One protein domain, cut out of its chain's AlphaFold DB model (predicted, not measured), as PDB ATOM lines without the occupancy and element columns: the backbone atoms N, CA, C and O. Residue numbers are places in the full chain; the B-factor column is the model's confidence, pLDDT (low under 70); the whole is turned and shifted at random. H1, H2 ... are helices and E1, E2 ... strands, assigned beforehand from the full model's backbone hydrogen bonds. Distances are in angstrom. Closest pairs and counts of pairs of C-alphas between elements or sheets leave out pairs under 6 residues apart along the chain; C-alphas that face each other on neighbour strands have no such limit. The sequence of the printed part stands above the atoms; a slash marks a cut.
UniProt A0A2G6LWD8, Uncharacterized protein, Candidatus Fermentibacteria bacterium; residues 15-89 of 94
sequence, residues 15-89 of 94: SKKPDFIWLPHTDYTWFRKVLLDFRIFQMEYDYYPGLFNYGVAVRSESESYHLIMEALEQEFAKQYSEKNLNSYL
ATOM      1  N   SER A  15     112.778 165.177 196.056       93.62
ATOM      2  CA  SER A  15     111.426 165.310 195.486       93.62
ATOM      3  C   SER A  15     111.299 166.477 194.504       93.62
ATOM      4  O   SER A  15     110.446 166.447 193.618       93.62
ATOM      5  N   LYS A  16     112.155 167.502 194.630       94.88
ATOM      6  CA  LYS A  16     112.225 168.614 193.673       94.88
ATOM      7  C   LYS A  16     112.978 168.256 192.403       94.88
ATOM      8  O   LYS A  16     112.959 169.057 191.476       94.88
ATOM      9  N   LYS A  17     113.608 167.078 192.366       94.94
ATOM     10  CA  LYS A  17     114.435 166.594 191.266       94.94
ATOM     11  C   LYS A  17     115.420 167.678 190.800       94.94
ATOM     12  O   LYS A  17     115.319 168.132 189.669       94.94
ATOM     13  N   PRO A  18     116.338 168.164 191.647       96.44
ATOM     14  CA  PRO A  18     117.381 169.069 191.175       96.44
ATOM     15  C   PRO A  18     118.191 168.409 190.050       96.44
ATOM     16  O   PRO A  18     118.539 167.240 190.140       96.44
ATOM     17  N   ASP A  19     118.505 169.147 188.989       96.94
ATOM     18  CA  ASP A  19     119.351 168.617 187.907       96.94
ATOM     19  C   ASP A  19     120.827 168.538 188.322       96.94
ATOM     20  O   ASP A  19     121.593 167.730 187.801       96.94
ATOM     21  N   PHE A  20     121.212 169.363 189.296       96.44
ATOM     22  CA  PHE A  20     122.567 169.494 189.804       96.44
ATOM     23  C   PHE A  20     122.553 169.666 191.322       96.44
ATOM     24  O   PHE A  20     121.804 170.484 191.863       96.44
ATOM     25  N   ILE A  21     123.420 168.929 192.009       95.38
ATOM     26  CA  ILE A  21     123.651 169.049 193.444       95.38
ATOM     27  C   ILE A  21     125.149 169.222 193.668       95.38
ATOM     28  O   ILE A  21     125.937 168.314 193.411       95.38
ATOM     29  N   TRP A  22     125.543 170.361 194.233       94.31
ATOM     30  CA  TRP A  22     126.851 170.487 194.865       94.31
ATOM     31  C   TRP A  22     126.728 170.022 196.313       94.31
ATOM     32  O   TRP A  22     125.896 170.543 197.061       94.31
ATOM     33  N   LEU A  23     127.483 168.991 196.699       93.56
ATOM     34  CA  LEU A  23     127.289 168.379 198.008       93.56
ATOM     35  C   LEU A  23     127.662 169.338 199.150       93.56
ATOM     36  O   LEU A  23     128.565 170.165 199.002       93.56
ATOM     37  N   PRO A  24     127.019 169.185 200.325       89.56
ATOM     38  CA  PRO A  24     127.425 169.897 201.528       89.56
ATOM     39  C   PRO A  24     128.905 169.671 201.854       89.56
ATOM     40  O   PRO A  24     129.463 168.610 201.557       89.56
ATOM     41  N   HIS A  25     129.507 170.647 202.544       90.38
ATOM     42  CA  HIS A  25     130.878 170.554 203.051       90.38
ATOM     43  C   HIS A  25     131.109 169.238 203.816       90.38
ATOM     44  O   HIS A  25     130.200 168.723 204.473       90.38
ATOM     45  N   THR A  26     132.328 168.692 203.758       86.38
ATOM     46  CA  THR A  26     132.666 167.368 204.316       86.38
ATOM     47  C   THR A  26     132.373 167.238 205.810       86.38
ATOM     48  O   THR A  26     132.022 166.148 206.257       86.38
ATOM     49  N   ASP A  27     132.440 168.347 206.548       88.56
ATOM     50  CA  ASP A  27     132.134 168.424 207.984       88.56
ATOM     51  C   ASP A  27     130.655 168.152 208.303       88.56
ATOM     52  O   ASP A  27     130.323 167.709 209.403       88.56
ATOM     53  N   TYR A  28     129.756 168.328 207.331       86.62
ATOM     54  CA  TYR A  28     128.339 167.979 207.452       86.62
ATOM     55  C   TYR A  28     128.093 166.490 207.175       86.62
ATOM     56  O   TYR A  28     127.277 166.103 206.333       86.62
ATOM     57  N   THR A  29     128.815 165.641 207.899       86.12
ATOM     58  CA  THR A  29     128.840 164.184 207.703       86.12
ATOM     59  C   THR A  29     127.448 163.550 207.747       86.12
ATOM     60  O   THR A  29     127.149 162.694 206.914       86.12
ATOM     61  N   TRP A  30     126.567 164.007 208.645       87.25
ATOM     62  CA  TRP A  30     125.192 163.504 208.744       87.25
ATOM     63  C   TRP A  30     124.341 163.847 207.511       87.25
ATOM     64  O   TRP A  30     123.742 162.943 206.932       87.25
ATOM     65  N   PHE A  31     124.334 165.106 207.046       87.56
ATOM     66  CA  PHE A  31     123.568 165.499 205.849       87.56
ATOM     67  C   PHE A  31     124.046 164.740 204.607       87.56
ATOM     68  O   PHE A  31     123.229 164.244 203.834       87.56
ATOM     69  N   ARG A  32     125.372 164.600 204.444       91.44
ATOM     70  CA  ARG A  32     125.964 163.842 203.332       91.44
ATOM     71  C   ARG A  32     125.551 162.375 203.388       91.44
ATOM     72  O   ARG A  32     125.112 161.848 202.376       91.44
ATOM     73  N   LYS A  33     125.630 161.738 204.560       90.88
ATOM     74  CA  LYS A  33     125.209 160.343 204.731       90.88
ATOM     75  C   LYS A  33     123.738 160.149 204.365       90.88
ATOM     76  O   LYS A  33     123.432 159.291 203.549       90.88
ATOM     77  N   VAL A  34     122.844 160.971 204.919       91.19
ATOM     78  CA  VAL A  34     121.400 160.855 204.659       91.19
ATOM     79  C   VAL A  34     121.083 161.052 203.174       91.19
ATOM     80  O   VAL A  34     120.260 160.322 202.637       91.19
ATOM     81  N   LEU A  35     121.741 161.996 202.493       92.19
ATOM     82  CA  LEU A  35     121.544 162.213 201.058       92.19
ATOM     83  C   LEU A  35     122.063 161.041 200.205       92.19
ATOM     84  O   LEU A  35     121.354 160.581 199.316       92.19
ATOM     85  N   LEU A  36     123.279 160.558 200.484       93.31
ATOM     86  CA  LEU A  36     123.936 159.490 199.717       93.31
ATOM     87  C   LEU A  36     123.291 158.109 199.926       93.31
ATOM     88  O   LEU A  36     123.325 157.270 199.027       93.31
ATOM     89  N   ASP A  37     122.688 157.872 201.093       93.62
ATOM     90  CA  ASP A  37     121.981 156.625 201.412       93.62
ATOM     91  C   ASP A  37     120.566 156.576 200.791       93.62
ATOM     92  O   ASP A  37     119.901 155.538 200.831       93.62
ATOM     93  N   PHE A  38     120.067 157.680 200.216       93.50
ATOM     94  CA  PHE A  38     118.728 157.721 199.630       93.50
ATOM     95  C   PHE A  38     118.684 156.990 198.284       93.50
ATOM     96  O   PHE A  38     119.408 157.326 197.350       93.50
ATOM     97  N   ARG A  39     117.749 156.044 198.135       93.12
ATOM     98  CA  ARG A  39     117.630 155.227 196.914       93.12
ATOM     99  C   ARG A  39     117.443 156.060 195.642       93.12
ATOM    100  O   ARG A  39     118.023 155.738 194.616       93.12
ATOM    101  N   ILE A  40     116.650 157.132 195.716       92.94
ATOM    102  CA  ILE A  40     116.429 158.041 194.576       92.94
ATOM    103  C   ILE A  40     117.751 158.672 194.132       92.94
ATOM    104  O   ILE A  40     118.024 158.726 192.939       92.94
ATOM    105  N   PHE A  41     118.593 159.096 195.078       95.56
ATOM    106  CA  PHE A  41     119.903 159.656 194.759       95.56
ATOM    107  C   PHE A  41     120.764 158.631 194.010       95.56
ATOM    108  O   PHE A  41     121.281 158.927 192.943       95.56
ATOM    109  N   GLN A  42     120.852 157.406 194.527       94.31
ATOM    110  CA  GLN A  42     121.673 156.342 193.936       94.31
ATOM    111  C   GLN A  42     121.203 155.893 192.547       94.31
ATOM    112  O   GLN A  42     122.009 155.404 191.764       94.31
ATOM    113  N   MET A  43     119.904 156.006 192.258       93.94
ATOM    114  CA  MET A  43     119.325 155.563 190.988       93.94
ATOM    115  C   MET A  43     119.293 156.653 189.918       93.94
ATOM    116  O   MET A  43     119.400 156.337 188.739       93.94
ATOM    117  N   GLU A  44     119.077 157.908 190.312       96.00
ATOM    118  CA  GLU A  44     118.805 158.998 189.369       96.00
ATOM    119  C   GLU A  44     119.986 159.956 189.195       96.00
ATOM    120  O   GLU A  44     119.887 160.869 188.378       96.00
ATOM    121  N   TYR A  45     121.074 159.806 189.960       97.00
ATOM    122  CA  TYR A  45     122.195 160.743 189.926       97.00
ATOM    123  C   TYR A  45     123.532 160.057 189.684       97.00
ATOM    124  O   TYR A  45     123.930 159.148 190.414       97.00
ATOM    125  N   ASP A  46     124.283 160.617 188.743       96.69
ATOM    126  CA  ASP A  46     125.703 160.352 188.595       96.69
ATOM    127  C   ASP A  46     126.460 161.163 189.639       96.69
ATOM    128  O   ASP A  46     126.464 162.398 189.621       96.69
ATOM    129  N   TYR A  47     127.079 160.459 190.583       96.00
ATOM    130  CA  TYR A  47     127.793 161.066 191.695       96.00
ATOM    131  C   TYR A  47     129.302 161.064 191.448       96.00
ATOM    132  O   TYR A  47     129.907 160.017 191.252       96.00
ATOM    133  N   TYR A  48     129.917 162.240 191.538       94.19
ATOM    134  CA  TYR A  48     131.346 162.492 191.391       94.19
ATOM    135  C   TYR A  48     131.954 162.879 192.754       94.19
ATOM    136  O   TYR A  48     132.086 164.074 193.056       94.19
ATOM    137  N   PRO A  49     132.276 161.916 193.644       92.19
ATOM    138  CA  PRO A  49     132.856 162.175 194.961       92.19
ATOM    139  C   PRO A  49     134.119 163.036 194.915       92.19
ATOM    140  O   PRO A  49     135.081 162.714 194.235       92.19
ATOM    141  N   GLY A  50     134.155 164.110 195.708       88.56
ATOM    142  CA  GLY A  50     135.342 164.963 195.859       88.56
ATOM    143  C   GLY A  50     135.599 165.939 194.705       88.56
ATOM    144  O   GLY A  50     136.508 166.764 194.813       88.56
ATOM    145  N   LEU A  51     134.787 165.911 193.642       89.75
ATOM    146  CA  LEU A  51     134.817 166.945 192.610       89.75
ATOM    147  C   LEU A  51     134.555 168.323 193.242       89.75
ATOM    148  O   LEU A  51     133.639 168.479 194.051       89.75
ATOM    149  N   PHE A  52     135.398 169.306 192.917       88.25
ATOM    150  CA  PHE A  52     135.393 170.640 193.538       88.25
ATOM    151  C   PHE A  52     135.357 170.604 195.078       88.25
ATOM    152  O   PHE A  52     134.590 171.325 195.717       88.25
ATOM    153  N   ASN A  53     136.190 169.744 195.674       88.31
ATOM    154  CA  ASN A  53     136.414 169.548 197.116       88.31
ATOM    155  C   ASN A  53     135.293 168.839 197.894       88.31
ATOM    156  O   ASN A  53     135.586 168.172 198.886       88.31
ATOM    157  N   TYR A  54     134.034 168.930 197.463       89.94
ATOM    158  CA  TYR A  54     132.892 168.405 198.239       89.94
ATOM    159  C   TYR A  54     132.138 167.267 197.545       89.94
ATOM    160  O   TYR A  54     131.480 166.453 198.206       89.94
ATOM    161  N   GLY A  55     132.321 167.143 196.231       93.25
ATOM    162  CA  GLY A  55     131.601 166.225 195.365       93.25
ATOM    163  C   GLY A  55     130.401 166.886 194.702       93.25
ATOM    164  O   GLY A  55     129.808 167.830 195.225       93.25
ATOM    165  N   VAL A  56     130.036 166.357 193.544       95.62
ATOM    166  CA  VAL A  56     128.924 166.839 192.725       95.62
ATOM    167  C   VAL A  56     128.053 165.657 192.342       95.62
ATOM    168  O   VAL A  56     128.575 164.570 192.126       95.62
ATOM    169  N   ALA A  57     126.745 165.861 192.239       96.81
ATOM    170  CA  ALA A  57     125.833 164.893 191.651       96.81
ATOM    171  C   ALA A  57     125.005 165.549 190.542       96.81
ATOM    172  O   ALA A  57     124.527 166.671 190.713       96.81
ATOM    173  N   VAL A  58     124.834 164.851 189.422       97.38
ATOM    174  CA  VAL A  58     124.063 165.328 188.265       97.38
ATOM    175  C   VAL A  58     122.962 164.326 187.967       97.38
ATOM    176  O   VAL A  58     123.229 163.129 187.926       97.38
ATOM    177  N   ARG A  59     121.725 164.793 187.778       97.25
ATOM    178  CA  ARG A  59     120.595 163.897 187.510       97.25
ATOM    179  C   ARG A  59     120.702 163.323 186.096       97.25
ATOM    180  O   ARG A  59     120.552 164.081 185.140       97.25
ATOM    181  N   SER A  60     120.917 162.013 185.972       94.38
ATOM    182  CA  SER A  60     121.221 161.322 184.708       94.38
ATOM    183  C   SER A  60     120.126 161.490 183.652       94.38
ATOM    184  O   SER A  60     120.408 161.777 182.495       94.38
ATOM    185  N   GLU A  61     118.861 161.424 184.071       94.00
ATOM    186  CA  GLU A  61     117.687 161.557 183.192       94.00
ATOM    187  C   GLU A  61     117.212 163.018 183.023       94.00
ATOM    188  O   GLU A  61     116.049 163.284 182.714       94.00
ATOM    189  N   SER A  62     118.056 164.013 183.314       95.00
ATOM    190  CA  SER A  62     117.714 165.417 183.069       95.00
ATOM    191  C   SER A  62     117.866 165.802 181.601       95.00
ATOM    192  O   SER A  62     118.885 165.518 180.982       95.00
ATOM    193  N   GLU A  63     116.917 166.577 181.067       95.94
ATOM    194  CA  GLU A  63     117.060 167.219 179.750       95.94
ATOM    195  C   GLU A  63     118.301 168.127 179.682       95.94
ATOM    196  O   GLU A  63     118.884 168.316 178.617       95.94
ATOM    197  N   SER A  64     118.731 168.666 180.829       95.88
ATOM    198  CA  SER A  64     119.916 169.521 180.938       95.88
ATOM    199  C   SER A  64     121.202 168.744 181.235       95.88
ATOM    200  O   SER A  64     122.254 169.369 181.370       95.88
ATOM    201  N   TYR A  65     121.154 167.409 181.330       95.62
ATOM    202  CA  TYR A  65     122.295 166.585 181.739       95.62
ATOM    203  C   TYR A  65     123.544 166.871 180.899       95.62
ATOM    204  O   TYR A  65     124.591 167.212 181.443       95.62
ATOM    205  N   HIS A  66     123.420 166.825 179.569       94.69
ATOM    206  CA  HIS A  66     124.553 167.047 178.669       94.69
ATOM    207  C   HIS A  66     125.159 168.448 178.808       94.69
ATOM    208  O   HIS A  66     126.379 168.579 178.813       94.69
ATOM    209  N   LEU A  67     124.326 169.479 178.983       96.31
ATOM    210  CA  LEU A  67     124.795 170.856 179.173       96.31
ATOM    211  C   LEU A  67     125.533 171.021 180.505       96.31
ATOM    212  O   LEU A  67     126.557 171.699 180.570       96.31
ATOM    213  N   ILE A  68     125.029 170.392 181.570       95.62
ATOM    214  CA  ILE A  68     125.673 170.414 182.886       95.62
ATOM    215  C   ILE A  68     127.012 169.679 182.826       95.62
ATOM    216  O   ILE A  68     128.005 170.190 183.336       95.62
ATOM    217  N   MET A  69     127.056 168.511 182.184       95.00
ATOM    218  CA  MET A  69     128.285 167.738 182.030       95.00
ATOM    219  C   MET A  69     129.333 168.482 181.201       95.00
ATOM    220  O   MET A  69     130.482 168.552 181.625       95.00
ATOM    221  N   GLU A  70     128.950 169.123 180.094       94.00
ATOM    222  CA  GLU A  70     129.871 169.947 179.302       94.00
ATOM    223  C   GLU A  70     130.440 171.111 180.132       94.00
ATOM    224  O   GLU A  70     131.650 171.345 180.140       94.00
ATOM    225  N   ALA A  71     129.591 171.813 180.890       93.25
ATOM    226  CA  ALA A  71     130.040 172.884 181.777       93.25
ATOM    227  C   ALA A  71     130.990 172.361 182.872       93.25
ATOM    228  O   ALA A  71     132.006 172.993 183.168       93.25
ATOM    229  N   LEU A  72     130.691 171.193 183.447       92.56
ATOM    230  CA  LEU A  72     131.543 170.538 184.437       92.56
ATOM    231  C   LEU A  72     132.904 170.157 183.861       92.56
ATOM    232  O   LEU A  72     133.919 170.414 184.502       92.56
ATOM    233  N   GLU A  73     132.940 169.583 182.662       91.19
ATOM    234  CA  GLU A  73     134.180 169.220 181.975       91.19
ATOM    235  C   GLU A  73     135.033 170.449 181.667       91.19
ATOM    236  O   GLU A  73     136.236 170.442 181.932       91.19
ATOM    237  N   GLN A  74     134.421 171.530 181.176       90.75
ATOM    238  CA  GLN A  74     135.128 172.780 180.896       90.75
ATOM    239  C   GLN A  74     135.721 173.401 182.168       90.75
ATOM    240  O   GLN A  74     136.890 173.795 182.173       90.75
ATOM    241  N   GLU A  75     134.951 173.480 183.256       90.88
ATOM    242  CA  GLU A  75     135.445 174.015 184.531       90.88
ATOM    243  C   GLU A  75     136.503 173.112 185.168       90.88
ATOM    244  O   GLU A  75     137.511 173.593 185.694       90.88
ATOM    245  N   PHE A  76     136.327 171.795 185.074       88.62
ATOM    246  CA  PHE A  76     137.311 170.838 185.557       88.62
ATOM    247  C   PHE A  76     138.628 170.947 184.784       88.62
ATOM    248  O   PHE A  76     139.689 171.009 185.402       88.62
ATOM    249  N   ALA A  77     138.577 171.053 183.453       87.69
ATOM    250  CA  ALA A  77     139.758 171.186 182.602       87.69
ATOM    251  C   ALA A  77     140.547 172.477 182.877       87.69
ATOM    252  O   ALA A  77     141.778 172.463 182.830       87.69
ATOM    253  N   LYS A  78     139.866 173.581 183.223       86.31
ATOM    254  CA  LYS A  78     140.524 174.833 183.643       86.31
ATOM    255  C   LYS A  78     141.342 174.661 184.924       86.31
ATOM    256  O   LYS A  78     142.375 175.307 185.073       86.31
ATOM    257  N   GLN A  79     140.872 173.829 185.853       83.19
ATOM    258  CA  GLN A  79     141.529 173.614 187.145       83.19
ATOM    259  C   GLN A  79     142.534 172.455 187.126       83.19
ATOM    260  O   GLN A  79     143.511 172.482 187.873       83.19
ATOM    261  N   TYR A  80     142.316 171.445 186.280       76.12
ATOM    262  CA  TYR A  80     143.071 170.193 186.268       76.12
ATOM    263  C   TYR A  80     143.337 169.726 184.830       76.12
ATOM    264  O   TYR A  80     142.703 168.796 184.336       76.12
ATOM    265  N   SER A  81     144.321 170.341 184.172       69.88
ATOM    266  CA  SER A  81     144.634 170.156 182.743       69.88
ATOM    267  C   SER A  81     145.018 168.731 182.306       69.88
ATOM    268  O   SER A  81     145.102 168.475 181.109       69.88
ATOM    269  N   GLU A  82     145.261 167.804 183.237       69.81
ATOM    270  CA  GLU A  82     145.723 166.431 182.948       69.81
ATOM    271  C   GLU A  82     144.824 165.330 183.532       69.81
ATOM    272  O   GLU A  82     145.130 164.143 183.412       69.81
ATOM    273  N   LYS A  83     143.718 165.688 184.196       69.69
ATOM    274  CA  LYS A  83     142.826 164.708 184.833       69.69
ATOM    275  C   LYS A  83     141.581 164.457 183.986       69.69
ATOM    276  O   LYS A  83     141.119 165.327 183.259       69.69
ATOM    277  N   ASN A  84     141.012 163.260 184.121       79.69
ATOM    278  CA  ASN A  84     139.752 162.883 183.483       79.69
ATOM    279  C   ASN A  84     138.604 162.976 184.501       79.69
ATOM    280  O   ASN A  84     138.695 162.364 185.566       79.69
ATOM    281  N   LEU A  85     137.529 163.703 184.183       83.88
ATOM    282  CA  LEU A  85     136.363 163.866 185.059       83.88
ATOM    283  C   LEU A  85     135.750 162.518 185.478       83.88
ATOM    284  O   LEU A  85     135.444 162.315 186.651       83.88
ATOM    285  N   ASN A  86     135.677 161.556 184.556       84.62
ATOM    286  CA  ASN A  86     135.100 160.232 184.807       84.62
ATOM    287  C   ASN A  86     135.910 159.397 185.803       84.62
ATOM    288  O   ASN A  86     135.380 158.442 186.361       84.62
ATOM    289  N   SER A  87     137.165 159.766 186.091       81.94
ATOM    290  CA  SER A  87     137.920 159.133 187.185       81.94
ATOM    291  C   SER A  87     137.303 159.391 188.564       81.94
ATOM    292  O   SER A  87     137.594 158.662 189.509       81.94
ATOM    293  N   TYR A  88     136.445 160.408 188.671       80.69
ATOM    294  CA  TYR A  88     135.715 160.739 189.884       80.69
ATOM    295  C   TYR A  88     134.327 160.103 189.933       80.69
ATOM    296  O   TYR A  88     133.708 160.206 190.980       80.69
ATOM    297  N   LEU A  89     133.821 159.467 188.869       88.31
ATOM    298  CA  LEU A  89     132.475 158.887 188.869       88.31
ATOM    299  C   LEU A  89     132.404 157.694 189.833       88.31
ATOM    300  O   LEU A  89     133.150 156.719 189.707       88.31
TER     301      LEU A  89
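This is residues 15 to 89 of the 94 residues of an uncharacterized protein of Candidatus Fermentibacteria bacterium (UniProt A0A2G6LWD8). A small sheet of three short strands stands in the middle of a flat domain, with the short helices H1 and H2 at one end and the long helix H3, with the small H4, at the other. H3 starts close to E3 and slants away from the sheet, while E2 and E3 make a hairpin. The printed part has 75 residues, with three named strands and four named helices in the order E1, H1, H2, E2, E3, H3, H4, and its class is mixed, helices and strands. The sheet runs E1, E3, E2, all antiparallel. The whole is compact, with a radius of gyration of the C-alphas of 12.4 A and spans of 33 by 31 by 16 A.

E1, residues 20 to 22, is an edge strand and the antiparallel neighbour of E3, residues 56 to 59, at 164 degrees; N 21 and O 57 are 2.8 A apart, within hydrogen-bond range. E3, the inner strand, forms a hairpin with E2, residues 45 to 48, at 159 degrees, where N 46 and O 58 are 2.8 A apart. E1, then H1, residues 29 to 36, and H2, residues 39 to 44, then E2 make a split strand-helix-strand unit, two strands that run the same way with E3 between them; its crossover is right-handed. H1 is not on the sheet; H1 and H2 are close but not clearly touching, their closest C-alphas, of Leu 36 and Gln 42, 7.0 A apart, at a steep tilt of 57 degrees. H2 only grazes the sheet, with residues 41 to 44. H3, residues 65 to 79, only grazes it with residues 65 to 72; the closest C-alphas of E3 and H3, of Arg 59 and Tyr 65, are 6.6 A apart. H4, residues 85 to 88, also only grazes the sheet; the closest C-alphas of E2 and H4, of Tyr 48 and Tyr 88, are 4.9 A apart. H3 and H4 are close but not clearly touching, at 6.6 A between C-alphas 73 and 85, the closest of the two. H1 and H3 are apart, and so are H2 and H4. Every O i to N i+4 pair is within hydrogen-bond range in H1, H2 and H3; H4 is too short for such a pair.

E1 begins at C-alpha 20, (122.567, 169.494, 189.804). H1 is 10.5 A long and H2 8.5 A; E2 and E3 measure 9.4 A and 10.3 A. H3, the longest helix, covers 21.2 A, from C-alpha 65 at (122.295, 166.585, 181.739). H4 ends at C-alpha 88, (135.715, 160.739, 189.884).

The C-alphas farthest apart, of Ser 15 and Glu 82, are 36.5 A from each other. The printed part has no cut and no long link. The mean pLDDT of the printed part is 90.8, and residues 81 to 83 are under 70.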